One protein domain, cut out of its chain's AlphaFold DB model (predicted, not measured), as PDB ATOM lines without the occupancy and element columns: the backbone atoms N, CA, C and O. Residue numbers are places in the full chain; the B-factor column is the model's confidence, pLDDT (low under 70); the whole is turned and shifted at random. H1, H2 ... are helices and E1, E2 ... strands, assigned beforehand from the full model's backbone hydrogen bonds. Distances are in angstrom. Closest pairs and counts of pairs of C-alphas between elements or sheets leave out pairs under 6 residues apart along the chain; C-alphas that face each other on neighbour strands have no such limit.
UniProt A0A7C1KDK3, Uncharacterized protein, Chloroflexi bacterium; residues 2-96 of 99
ATOM      1  N   SER A   2     250.937 341.530 400.503       93.62
ATOM      2  CA  SER A   2     249.544 341.531 400.034       93.62
ATOM      3  C   SER A   2     249.320 342.575 398.942       93.62
ATOM      4  O   SER A   2     250.042 343.571 398.892       93.62
ATOM      5  N   LEU A   3     248.273 342.395 398.130       95.50
ATOM      6  CA  LEU A   3     247.875 343.370 397.107       95.50
ATOM      7  C   LEU A   3     247.610 344.765 397.686       95.50
ATOM      8  O   LEU A   3     248.026 345.759 397.108       95.50
ATOM      9  N   ARG A   4     247.011 344.853 398.884       95.38
ATOM     10  CA  ARG A   4     246.791 346.143 399.566       95.38
ATOM     11  C   ARG A   4     248.094 346.882 399.869       95.38
ATOM     12  O   ARG A   4     248.120 348.109 399.860       95.38
ATOM     13  N   ARG A   5     249.172 346.149 400.171       95.44
ATOM     14  CA  ARG A   5     250.492 346.751 400.381       95.44
ATOM     15  C   ARG A   5     251.060 347.281 399.064       95.44
ATOM     16  O   ARG A   5     251.518 348.416 399.056       95.44
ATOM     17  N   ILE A   6     250.978 346.493 397.993       96.25
ATOM     18  CA  ILE A   6     251.414 346.876 396.639       96.25
ATOM     19  C   ILE A   6     250.666 348.135 396.176       96.25
ATOM     20  O   ILE A   6     251.290 349.109 395.769       96.25
ATOM     21  N   GLU A   7     249.341 348.170 396.335       97.00
ATOM     22  CA  GLU A   7     248.533 349.348 396.006       97.00
ATOM     23  C   GLU A   7     248.966 350.580 396.812       97.00
ATOM     24  O   GLU A   7     249.130 351.661 396.252       97.00
ATOM     25  N   ARG A   8     249.190 350.439 398.124       96.44
ATOM     26  CA  ARG A   8     249.656 351.553 398.962       96.44
ATOM     27  C   ARG A   8     251.025 352.073 398.517       96.44
ATOM     28  O   ARG A   8     251.220 353.286 398.500       96.44
ATOM     29  N   GLU A   9     251.950 351.177 398.177       96.50
ATOM     30  CA  GLU A   9     253.274 351.544 397.661       96.50
ATOM     31  C   GLU A   9     253.150 352.288 396.323       96.50
ATOM     32  O   GLU A   9     253.757 353.346 396.173       96.50
ATOM     33  N   LEU A  10     252.275 351.844 395.413       96.31
ATOM     34  CA  LEU A  10     251.982 352.574 394.175       96.31
ATOM     35  C   LEU A  10     251.432 353.979 394.441       96.31
ATOM     36  O   LEU A  10     251.917 354.952 393.870       96.31
ATOM     37  N   ARG A  11     250.426 354.104 395.315       96.75
ATOM     38  CA  ARG A  11     249.840 355.407 395.672       96.75
ATOM     39  C   ARG A  11     250.906 356.362 396.204       96.75
ATOM     40  O   ARG A  11     250.943 357.532 395.830       96.75
ATOM     41  N   GLN A  12     251.792 355.859 397.059       96.62
ATOM     42  CA  GLN A  12     252.907 356.636 397.583       96.62
ATOM     43  C   GLN A  12     253.892 357.037 396.478       96.62
ATOM     44  O   GLN A  12     254.268 358.207 396.414       96.62
ATOM     45  N   ALA A  13     254.270 356.107 395.602       96.00
ATOM     46  CA  ALA A  13     255.187 356.364 394.498       96.00
ATOM     47  C   ALA A  13     254.634 357.434 393.541       96.00
ATOM     48  O   ALA A  13     255.332 358.396 393.231       96.00
ATOM     49  N   LEU A  14     253.351 357.342 393.165       96.62
ATOM     50  CA  LEU A  14     252.663 358.351 392.349       96.62
ATOM     51  C   LEU A  14     252.717 359.742 392.992       96.62
ATOM     52  O   LEU A  14     253.037 360.720 392.322       96.62
ATOM     53  N   ARG A  15     252.466 359.844 394.303       96.25
ATOM     54  CA  ARG A  15     252.586 361.119 395.029       96.25
ATOM     55  C   ARG A  15     254.015 361.661 395.013       96.25
ATOM     56  O   ARG A  15     254.196 362.857 394.810       96.25
ATOM     57  N   GLN A  16     255.014 360.799 395.208       96.31
ATOM     58  CA  GLN A  16     256.428 361.186 395.225       96.31
ATOM     59  C   GLN A  16     256.907 361.734 393.877       96.31
ATOM     60  O   GLN A  16     257.702 362.668 393.858       96.31
ATOM     61  N   VAL A  17     256.378 361.224 392.761       96.19
ATOM     62  CA  VAL A  17     256.680 361.744 391.414       96.19
ATOM     63  C   VAL A  17     255.761 362.896 390.978       96.19
ATOM     64  O   VAL A  17     255.718 363.246 389.802       96.19
ATOM     65  N   GLY A  18     254.995 363.488 391.902       96.19
ATOM     66  CA  GLY A  18     254.117 364.628 391.618       96.19
ATOM     67  C   GLY A  18     252.819 364.276 390.882       96.19
ATOM     68  O   GLY A  18     252.123 365.172 390.416       96.19
ATOM     69  N   ARG A  19     252.456 362.990 390.799       96.25
ATOM     70  CA  ARG A  19     251.266 362.467 390.099       96.25
ATOM     71  C   ARG A  19     250.125 362.103 391.037       96.25
ATOM     72  O   ARG A  19     249.503 361.043 390.944       96.25
ATOM     73  N   ARG A  20     249.844 363.011 391.970       95.62
ATOM     74  CA  ARG A  20     248.725 362.881 392.914       95.62
ATOM     75  C   ARG A  20     247.367 362.839 392.199       95.62
ATOM     76  O   ARG A  20     246.458 362.160 392.663       95.62
ATOM     77  N   ASP A  21     247.261 363.497 391.046       94.56
ATOM     78  CA  ASP A  21     246.094 363.442 390.164       94.56
ATOM     79  C   ASP A  21     245.744 362.002 389.764       94.56
ATOM     80  O   ASP A  21     244.588 361.594 389.888       94.56
ATOM     81  N   LEU A  22     246.742 361.215 389.354       95.19
ATOM     82  CA  LEU A  22     246.548 359.822 388.955       95.19
ATOM     83  C   LEU A  22     246.166 358.942 390.147       95.19
ATOM     84  O   LEU A  22     245.310 358.066 390.036       95.19
ATOM     85  N   GLU A  23     246.766 359.190 391.308       94.44
ATOM     86  CA  GLU A  23     246.466 358.442 392.527       94.44
ATOM     87  C   GLU A  23     245.009 358.608 392.987       94.44
ATOM     88  O   GLU A  23     244.359 357.628 393.361       94.44
ATOM     89  N   GLU A  24     244.491 359.835 392.955       93.62
ATOM     90  CA  GLU A  24     243.149 360.156 393.450       93.62
ATOM     91  C   GLU A  24     242.057 359.866 392.407       93.62
ATOM     92  O   GLU A  24     240.956 359.412 392.751       93.62
ATOM     93  N   ARG A  25     242.348 360.123 391.125       93.50
ATOM     94  CA  ARG A  25     241.334 360.155 390.060       93.50
ATOM     95  C   ARG A  25     241.447 359.035 389.036       93.50
ATOM     96  O   ARG A  25     240.429 358.701 388.443       93.50
ATOM     97  N   ALA A  26     242.634 358.467 388.827       93.88
ATOM     98  CA  ALA A  26     242.843 357.435 387.814       93.88
ATOM     99  C   ALA A  26     242.846 356.029 388.410       93.88
ATOM    100  O   ALA A  26     242.270 355.119 387.833       93.88
ATOM    101  N   LEU A  27     243.475 355.831 389.567       93.88
ATOM    102  CA  LEU A  27     243.719 354.505 390.129       93.88
ATOM    103  C   LEU A  27     242.472 353.895 390.796       93.88
ATOM    104  O   LEU A  27     241.983 354.410 391.804       93.88
ATOM    105  N   ALA A  28     242.006 352.744 390.299       94.75
ATOM    106  CA  ALA A  28     240.952 351.954 390.947       94.75
ATOM    107  C   ALA A  28     241.492 350.924 391.947       94.75
ATOM    108  O   ALA A  28     240.803 350.589 392.911       94.75
ATOM    109  N   GLY A  29     242.701 350.409 391.715       94.75
ATOM    110  CA  GLY A  29     243.391 349.504 392.633       94.75
ATOM    111  C   GLY A  29     244.114 348.359 391.931       94.75
ATOM    112  O   GLY A  29     244.171 348.297 390.702       94.75
ATOM    113  N   VAL A  30     244.658 347.447 392.741       96.62
ATOM    114  CA  VAL A  30     245.400 346.262 392.283       96.62
ATOM    115  C   VAL A  30     244.637 344.996 392.673       96.62
ATOM    116  O   VAL A  30     244.245 344.848 393.834       96.62
ATOM    117  N   ARG A  31     244.394 344.083 391.726       96.81
ATOM    118  CA  ARG A  31     243.583 342.868 391.947       96.81
ATOM    119  C   ARG A  31     244.169 341.658 391.232       96.81
ATOM    120  O   ARG A  31     244.914 341.812 390.270       96.81
ATOM    121  N   PHE A  32     243.786 340.470 391.693       96.69
ATOM    122  CA  PHE A  32     243.998 339.248 390.929       96.69
ATOM    123  C   PHE A  32     242.916 339.084 389.864       96.69
ATOM    124  O   PHE A  32     241.752 339.408 390.113       96.69
ATOM    125  N   THR A  33     243.293 338.531 388.719       96.06
ATOM    126  CA  THR A  33     242.359 337.875 387.798       96.06
ATOM    127  C   THR A  33     242.905 336.502 387.443       96.06
ATOM    128  O   THR A  33     244.104 336.264 387.554       96.06
ATOM    129  N   ASP A  34     242.021 335.611 387.030       95.88
ATOM    130  CA  ASP A  34     242.330 334.219 386.728       95.88
ATOM    131  C   ASP A  34     241.559 333.844 385.462       95.88
ATOM    132  O   ASP A  34     240.352 334.096 385.391       95.88
ATOM    133  N   ASP A  35     242.257 333.318 384.459       95.19
ATOM    134  CA  ASP A  35     241.653 332.857 383.203       95.19
ATOM    135  C   ASP A  35     241.415 331.335 383.166       95.19
ATOM    136  O   ASP A  35     240.938 330.801 382.164       95.19
ATOM    137  N   GLY A  36     241.703 330.639 384.270       94.56
ATOM    138  CA  GLY A  36     241.602 329.190 384.415       94.56
ATOM    139  C   GLY A  36     242.932 328.453 384.240       94.56
ATOM    140  O   GLY A  36     243.043 327.307 384.676       94.56
ATOM    141  N   SER A  37     243.950 329.096 383.662       95.56
ATOM    142  CA  SER A  37     245.314 328.560 383.527       95.56
ATOM    143  C   SER A  37     246.363 329.414 384.229       95.56
ATOM    144  O   SER A  37     247.293 328.869 384.830       95.56
ATOM    145  N   THR A  38     246.173 330.728 384.216       97.56
ATOM    146  CA  THR A  38     247.155 331.712 384.643       97.56
ATOM    147  C   THR A  38     246.499 332.719 385.580       97.56
ATOM    148  O   THR A  38     245.416 333.253 385.326       97.56
ATOM    149  N   VAL A  39     247.183 332.998 386.686       97.81
ATOM    150  CA  VAL A  39     246.809 334.049 387.627       97.81
ATOM    151  C   VAL A  39     247.604 335.301 387.290       97.81
ATOM    152  O   VAL A  39     248.826 335.270 387.168       97.81
ATOM    153  N   TYR A  40     246.913 336.430 387.203       97.94
ATOM    154  CA  TYR A  40     247.487 337.738 386.906       97.94
ATOM    155  C   TYR A  40     247.340 338.665 388.103       97.94
ATOM    156  O   TYR A  40     246.311 338.656 388.779       97.94
ATOM    157  N   ILE A  41     248.330 339.525 388.325       97.94
ATOM    158  CA  ILE A  41     248.196 340.711 389.171       97.94
ATOM    159  C   ILE A  41     248.025 341.907 388.247       97.94
ATOM    160  O   ILE A  41     248.939 342.273 387.511       97.94
ATOM    161  N   HIS A  42     246.859 342.531 388.314       97.38
ATOM    162  CA  HIS A  42     246.477 343.636 387.455       97.38
ATOM    163  C   HIS A  42     246.367 344.945 388.221       97.38
ATOM    164  O   HIS A  42     245.850 344.990 389.341       97.38
ATOM    165  N   LEU A  43     246.775 346.020 387.560       96.31
ATOM    166  CA  LEU A  43     246.437 347.388 387.900       96.31
ATOM    167  C   LEU A  43     245.210 347.823 387.093       96.31
ATOM    168  O   LEU A  43     245.192 347.697 385.871       96.31
ATOM    169  N   PHE A  44     244.216 348.388 387.775       95.56
ATOM    170  CA  PHE A  44     243.002 348.902 387.147       95.56
ATOM    171  C   PHE A  44     242.920 350.419 387.257       95.56
ATOM    172  O   PHE A  44     243.171 350.998 388.323       95.56
ATOM    173  N   ALA A  45     242.490 351.051 386.167       95.25
ATOM    174  CA  ALA A  45     242.033 352.428 386.175       95.25
ATOM    175  C   ALA A  45     240.555 352.488 386.593       95.25
ATOM    176  O   ALA A  45     239.826 351.493 386.537       95.25
ATOM    177  N   ARG A  46     240.104 353.652 387.057       93.19
ATOM    178  CA  ARG A  46     238.700 353.877 387.394       93.19
ATOM    179  C   ARG A  46     237.854 353.855 386.117       93.19
ATOM    180  O   ARG A  46     238.312 354.358 385.097       93.19
ATOM    181  N   PRO A  47     236.626 353.305 386.147       88.25
ATOM    182  CA  PRO A  47     235.794 353.206 384.945       88.25
ATOM    183  C   PRO A  47     235.452 354.562 384.318       88.25
ATOM    184  O   PRO A  47     235.190 354.634 383.124       88.25
ATOM    185  N   ASP A  48     235.436 355.620 385.132       88.69
ATOM    186  CA  ASP A  48     235.199 357.002 384.730       88.69
ATOM    187  C   ASP A  48     236.479 357.739 384.307       88.69
ATOM    188  O   ASP A  48     236.405 358.928 384.008       88.69
ATOM    189  N   TRP A  49     237.638 357.068 384.281       92.88
ATOM    190  CA  TRP A  49     238.914 357.651 383.880       92.88
ATOM    191  C   TRP A  49     239.082 357.606 382.352       92.88
ATOM    192  O   TRP A  49     239.428 356.557 381.811       92.88
ATOM    193  N   PRO A  50     238.876 358.725 381.628       87.81
ATOM    194  CA  PRO A  50     238.743 358.690 380.169       87.81
ATOM    195  C   PRO A  50     239.963 358.165 379.390       87.81
ATOM    196  O   PRO A  50     239.753 357.553 378.343       87.81
ATOM    197  N   PRO A  51     241.219 358.391 379.840       88.38
ATOM    198  CA  PRO A  51     242.396 357.920 379.112       88.38
ATOM    199  C   PRO A  51     242.526 356.401 378.967       88.38
ATOM    200  O   PRO A  51     243.240 355.948 378.079       88.38
ATOM    201  N   VAL A  52     241.864 355.612 379.817       86.19
ATOM    202  CA  VAL A  52     241.952 354.146 379.809       86.19
ATOM    203  C   VAL A  52     240.562 353.584 379.543       86.19
ATOM    204  O   VAL A  52     239.598 353.994 380.189       86.19
ATOM    205  N   ARG A  53     240.416 352.657 378.586       83.69
ATOM    206  CA  ARG A  53     239.086 352.115 378.284       83.69
ATOM    207  C   ARG A  53     238.596 351.281 379.459       83.69
ATOM    208  O   ARG A  53     239.359 350.573 380.112       83.69
ATOM    209  N   SER A  54     237.294 351.342 379.713       77.50
ATOM    210  CA  SER A  54     236.679 350.485 380.723       77.50
ATOM    211  C   SER A  54     236.931 349.014 380.378       77.50
ATOM    212  O   SER A  54     236.642 348.585 379.262       77.50
ATOM    213  N   GLY A  55     237.483 348.262 381.330       78.50
ATOM    214  CA  GLY A  55     237.884 346.864 381.142       78.50
ATOM    215  C   GLY A  55     239.370 346.663 380.841       78.50
ATOM    216  O   GLY A  55     239.857 345.552 381.038       78.50
ATOM    217  N   ASP A  56     240.107 347.711 380.459       87.88
ATOM    218  CA  ASP A  56     241.556 347.614 380.295       87.88
ATOM    219  C   ASP A  56     242.242 347.482 381.662       87.88
ATOM    220  O   ASP A  56     241.889 348.139 382.650       87.88
ATOM    221  N   ALA A  57     243.271 346.641 381.705       93.56
ATOM    222  CA  ALA A  57     244.099 346.424 382.877       93.56
ATOM    223  C   ALA A  57     245.569 346.333 382.470       93.56
ATOM    224  O   ALA A  57     245.905 345.781 381.422       93.56
ATOM    225  N   LEU A  58     246.454 346.858 383.313       95.62
ATOM    226  CA  LEU A  58     247.893 346.698 383.133       95.62
ATOM    227  C   LEU A  58     248.373 345.505 383.957       95.62
ATOM    228  O   LEU A  58     248.210 345.485 385.179       95.62
ATOM    229  N   VAL A  59     248.971 344.516 383.294       96.62
ATOM    230  CA  VAL A  59     249.595 343.360 383.954       96.62
ATOM    231  C   VAL A  59     250.847 343.829 384.691       96.62
ATOM    232  O   VAL A  59     251.736 344.424 384.086       96.62
ATOM    233  N   LEU A  60     250.912 343.553 385.992       96.94
ATOM    234  CA  LEU A  60     252.098 343.776 386.824       96.94
ATOM    235  C   LEU A  60     252.941 342.504 386.951       96.94
ATOM    236  O   LEU A  60     254.161 342.583 386.975       96.94
ATOM    237  N   ALA A  61     252.285 341.346 387.039       97.62
ATOM    238  CA  ALA A  61     252.909 340.026 387.020       97.62
ATOM    239  C   ALA A  61     251.875 338.971 386.594       97.62
ATOM    240  O   ALA A  61     250.668 339.190 386.745       97.62
ATOM    241  N   HIS A  62     252.341 337.825 386.104       97.69
ATOM    242  CA  HIS A  62     251.513 336.645 385.846       97.69
ATOM    243  C   HIS A  62     252.260 335.369 386.245       97.69
ATOM    244  O   HIS A  62     253.487 335.356 386.245       97.69
ATOM    245  N   ALA A  63     251.528 334.319 386.603       97.69
ATOM    246  CA  ALA A  63     252.092 333.003 386.870       97.69
ATOM    247  C   ALA A  63     251.048 331.922 386.590       97.69
ATOM    248  O   ALA A  63     249.866 332.095 386.904       97.69
ATOM    249  N   ASP A  64     251.484 330.802 386.025       97.38
ATOM    250  CA  ASP A  64     250.588 329.684 385.758       97.38
ATOM    251  C   ASP A  64     250.204 328.987 387.072       97.38
ATOM    252  O   ASP A  64     250.995 328.906 388.017       97.38
ATOM    253  N   HIS A  65     248.985 328.445 387.154       93.75
ATOM    254  CA  HIS A  65     248.514 327.706 388.338       93.75
ATOM    255  C   HIS A  65     249.503 326.641 388.843       93.75
ATOM    256  O   HIS A  65     249.716 326.551 390.058       93.75
ATOM    257  N   PRO A  66     250.152 325.838 387.970       93.56
ATOM    258  CA  PRO A  66     251.155 324.868 388.394       93.56
ATOM    259  C   PRO A  66     252.335 325.472 389.162       93.56
ATOM    260  O   PRO A  66     252.933 324.742 389.957       93.56
ATOM    261  N   ASP A  67     252.625 326.761 388.986       92.81
ATOM    262  CA  ASP A  67     253.745 327.468 389.611       92.81
ATOM    263  C   ASP A  67     253.380 328.102 390.963       92.81
ATOM    264  O   ASP A  67     254.261 328.524 391.713       92.81
ATOM    265  N   LEU A  68     252.095 328.117 391.339       93.69
ATOM    266  CA  LEU A  68     251.573 328.774 392.545       93.69
ATOM    267  C   LEU A  68     251.052 327.783 393.602       93.69
ATOM    268  O   LEU A  68     249.968 327.936 394.167       93.69
ATOM    269  N   ARG A  69     251.841 326.754 393.924       95.38
ATOM    270  CA  ARG A  69     251.419 325.661 394.831       95.38
ATOM    271  C   ARG A  69     251.706 325.908 396.307       95.38
ATOM    272  O   ARG A  69     251.143 325.238 397.168       95.38
ATOM    273  N   THR A  70     252.607 326.832 396.621       96.88
ATOM    274  CA  THR A  70     253.091 327.061 397.987       96.88
ATOM    275  C   THR A  70     252.996 328.529 398.377       96.88
ATOM    276  O   THR A  70     253.113 329.428 397.546       96.88
ATOM    277  N   CYS A  71     252.875 328.804 399.678       95.88
ATOM    278  CA  CYS A  71     252.891 330.178 400.192       95.88
ATOM    279  C   CYS A  71     254.178 330.941 399.831       95.88
ATOM    280  O   CYS A  71     254.161 332.171 399.764       95.88
ATOM    281  N   ALA A  72     255.296 330.235 399.627       96.94
ATOM    282  CA  ALA A  72     256.551 330.835 399.187       96.94
ATOM    283  C   ALA A  72     256.454 331.329 397.735       96.94
ATOM    284  O   ALA A  72     256.818 332.471 397.472       96.94
ATOM    285  N   GLN A  73     255.879 330.527 396.833       97.38
ATOM    286  CA  GLN A  73     255.626 330.920 395.440       97.38
ATOM    287  C   GLN A  73     254.636 332.085 395.355       97.38
ATOM    288  O   GLN A  73     254.931 333.087 394.717       97.38
ATOM    289  N   TRP A  74     253.529 332.040 396.106       97.19
ATOM    290  CA  TRP A  74     252.596 333.172 396.199       97.19
ATOM    291  C   TRP A  74     253.261 334.455 396.708       97.19
ATOM    292  O   TRP A  74     252.939 335.558 396.269       97.19
ATOM    293  N   ARG A  75     254.201 334.332 397.653       97.19
ATOM    294  CA  ARG A  75     254.967 335.478 398.148       97.19
ATOM    295  C   ARG A  75     255.911 336.026 397.081       97.19
ATOM    296  O   ARG A  75     255.971 337.244 396.951       97.19
ATOM    297  N   ALA A  76     256.627 335.156 396.370       97.38
ATOM    298  CA  ALA A  76     257.524 335.542 395.285       97.38
ATOM    299  C   ALA A  76     256.752 336.231 394.154       97.38
ATOM    300  O   ALA A  76     257.147 337.303 393.716       97.38
ATOM    301  N   PHE A  77     255.586 335.697 393.792       97.75
ATOM    302  CA  PHE A  77     254.708 336.275 392.783       97.75
ATOM    303  C   PHE A  77     254.226 337.693 393.141       97.75
ATOM    304  O   PHE A  77     254.254 338.612 392.327       97.75
ATOM    305  N   LEU A  78     253.847 337.915 394.404       97.88
ATOM    306  CA  LEU A  78     253.534 339.264 394.887       97.88
ATOM    307  C   LEU A  78     254.762 340.194 394.868       97.88
ATOM    308  O   LEU A  78     254.598 341.399 394.685       97.88
ATOM    309  N   GLU A  79     255.966 339.667 395.117       97.69
ATOM    310  CA  GLU A  79     257.221 340.439 395.085       97.69
ATOM    311  C   GLU A  79     257.566 340.866 393.668       97.69
ATOM    312  O   GLU A  79     257.916 342.023 393.470       97.69
ATOM    313  N   GLU A  80     257.360 339.998 392.685       97.19
ATOM    314  CA  GLU A  80     257.535 340.326 391.273       97.19
ATOM    315  C   GLU A  80     256.661 341.513 390.852       97.19
ATOM    316  O   GLU A  80     257.175 342.507 390.341       97.19
ATOM    317  N   ALA A  81     255.362 341.489 391.179       97.38
ATOM    318  CA  ALA A  81     254.474 342.619 390.894       97.38
ATOM    319  C   ALA A  81     254.908 343.913 391.605       97.38
ATOM    320  O   ALA A  81     254.746 345.009 391.069       97.38
ATOM    321  N   ARG A  82     255.454 343.807 392.823       96.44
ATOM    322  CA  ARG A  82     255.972 344.959 393.575       96.44
ATOM    323  C   ARG A  82     257.228 345.540 392.922       96.44
ATOM    324  O   ARG A  82     257.329 346.758 392.811       96.44
ATOM    325  N   LEU A  83     258.162 344.685 392.507       95.69
ATOM    326  CA  LEU A  83     259.393 345.085 391.826       95.69
ATOM    327  C   LEU A  83     259.079 345.743 390.483       95.69
ATOM    328  O   LEU A  83     259.585 346.829 390.220       95.69
ATOM    329  N   TYR A  84     258.142 345.183 389.711       95.38
ATOM    330  CA  TYR A  84     257.667 345.805 388.474       95.38
ATOM    331  C   TYR A  84     257.203 347.248 388.702       95.38
ATOM    332  O   TYR A  84     257.596 348.148 387.970       95.38
ATOM    333  N   LEU A  85     256.398 347.515 389.738       92.25
ATOM    334  CA  LEU A  85     255.952 348.886 390.023       92.25
ATOM    335  C   LEU A  85     257.096 349.846 390.342       92.25
ATOM    336  O   LEU A  85     256.980 351.034 390.050       92.25
ATOM    337  N   HIS A  86     258.150 349.355 390.986       89.69
ATOM    338  CA  HIS A  86     259.304 350.164 391.342       89.69
ATOM    339  C   HIS A  86     260.157 350.479 390.108       89.69
ATOM    340  O   HIS A  86     260.525 351.634 389.891       89.69
ATOM    341  N   ASP A  87     260.412 349.470 389.281       94.25
ATOM    342  CA  ASP A  87     261.321 349.575 388.141       94.25
ATOM    343  C   ASP A  87     260.639 350.233 386.928       94.25
ATOM    344  O   ASP A  87     261.244 351.025 386.209       94.25
ATOM    345  N   GLU A  88     259.336 349.993 386.756       95.31
ATOM    346  CA  GLU A  88     258.529 350.442 385.618       95.31
ATOM    347  C   GLU A  88     257.475 351.495 386.009       95.31
ATOM    348  O   GLU A  88     256.473 351.687 385.308       95.31
ATOM    349  N   LEU A  89     257.691 352.250 387.096       95.94
ATOM    350  CA  LEU A  89     256.793 353.346 387.492       95.94
ATOM    351  C   LEU A  89     256.481 354.323 386.337       95.94
ATOM    352  O   LEU A  89     255.310 354.674 386.163       95.94
ATOM    353  N   PRO A  90     257.449 354.741 385.490       96.06
ATOM    354  CA  PRO A  90     257.150 355.600 384.344       96.06
ATOM    355  C   PRO A  90     256.177 354.966 383.345       96.06
ATOM    356  O   PRO A  90     255.372 355.670 382.739       96.06
ATOM    357  N   ARG A  91     256.225 353.641 383.167       95.44
ATOM    358  CA  ARG A  91     255.299 352.915 382.292       95.44
ATOM    359  C   ARG A  91     253.897 352.865 382.885       95.44
ATOM    360  O   ARG A  91     252.937 353.068 382.150       95.44
ATOM    361  N   VAL A  92     253.780 352.662 384.197       95.62
ATOM    362  CA  VAL A  92     252.494 352.736 384.910       95.62
ATOM    363  C   VAL A  92     251.861 354.115 384.747       95.62
ATOM    364  O   VAL A  92     250.674 354.219 384.443       95.62
ATOM    365  N   VAL A  93     252.658 355.174 384.903       96.56
ATOM    366  CA  VAL A  93     252.204 356.554 384.702       96.56
ATOM    367  C   VAL A  93     251.706 356.759 383.273       96.56
ATOM    368  O   VAL A  93     250.580 357.212 383.105       96.56
ATOM    369  N   ARG A  94     252.491 356.380 382.254       95.31
ATOM    370  CA  ARG A  94     252.075 356.510 380.846       95.31
ATOM    371  C   ARG A  94     250.781 355.757 380.554       95.31
ATOM    372  O   ARG A  94     249.869 356.330 379.969       95.31
ATOM    373  N   TRP A  95     250.659 354.528 381.050       95.62
ATOM    374  CA  TRP A  95     249.439 353.748 380.876       95.62
ATOM    375  C   TRP A  95     248.220 354.439 381.504       95.62
ATOM    376  O   TRP A  95     247.187 354.564 380.853       95.62
ATOM    377  N   LEU A  96     248.347 354.972 382.727       95.12
ATOM    378  CA  LEU A  96     247.282 355.761 383.363       95.12
ATOM    379  C   LEU A  96     246.981 357.066 382.605       95.12
ATOM    380  O   LEU A  96     245.883 357.596 382.724       95.12
TER     381      LEU A  96
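AT A GLANCE: This is residues 2 to 96 of the 99 residues of an uncharacterized protein of Chloroflexi bacterium (UniProt A0A7C1KDK3). A twisted sheet of three strands is covered on one face by two long helices, H1 and H3, which lie side by side, run the same way and are shifted along their length. Two short helices, H2 and H4, sit near one end of the strands, and H4 passes over E2. The printed part has 95 residues with four named helices and three named strands, in the order H1, H2, E1, E2, E3, H3, H4; the sheet order is E1, E2, E3, antiparallel, and the class is mixed, helices and strands. It is compact, with a radius of gyration of the C-alphas of 13.4 A and spans of 38 by 26 by 19 A.

HOW THE PARTS SIT: H1, residues 3 to 16, touches H2, residues 20 to 26, with residues 11 to 15 alone; the closest C-alphas are those of Arg 11 and Glu 23, 5.5 A apart, at a steep tilt of 50 degrees, opposite ways. E1, residues 27 to 34, E2, residues 38 to 45, and E3, residues 57 to 64, form a meander, each strand the antiparallel neighbour of the one before, in two hairpins. Between E1 and E2, N 31 and O 42 are 2.9 A apart, within hydrogen-bond range; between E2 and E3, N 41 and O 61 are 2.8 A apart, also within range. E1 bends by 53 degrees at residue 30 and E3 by 76 degrees at residue 60. H1 lies over E1 at a height over the sheet of 9.8 A. H3, residues 71 to 87, is on the same face as H1, at a height of 9.1 A; its closest C-alpha pair with E3 is Ala 81 and Leu 60, 4.9 A. With residues 78 to 85 alone H3 touches H1, at a shallow tilt of 13 degrees, the same way; the closest C-alphas are those of Ile 6 and Arg 82, 5.8 A apart. H4, residues 89 to 96, lies over E2 at a height of 9.3 A. H4 only just touches H2, with 3 pairs of C-alphas within 8 A, the closest being Ala 26 and Leu 96, 6.5 A. H2 only grazes the sheet, with residues 21 to 26, and is apart from H3. In H1, H2, H3 and H4 every O i to N i+4 pair is within hydrogen-bond range.

IN THESE COORDINATES: H1, 19.9 A from first to last C-alpha, begins at C-alpha 3, (247.875, 343.370, 397.107). E1 spans 20.6 A, E2 21.4 A and E3 18.2 A; C-alpha 38, where E2 begins, is at (247.155, 331.712, 384.643). H3 spans 24.3 A, while H2 and H4 span 9.5 A and 10.6 A. H4 ends at C-alpha 96, (247.282, 355.761, 383.363).

THE WHOLE: The two C-alphas farthest apart, those of Gly 18 and Pro 66, are 40.0 A apart. The printed part has no cut. The link from E2 to E3, 11 residues, is long. The mean pLDDT of the printed part is 94.8, and no printed residue is under 70.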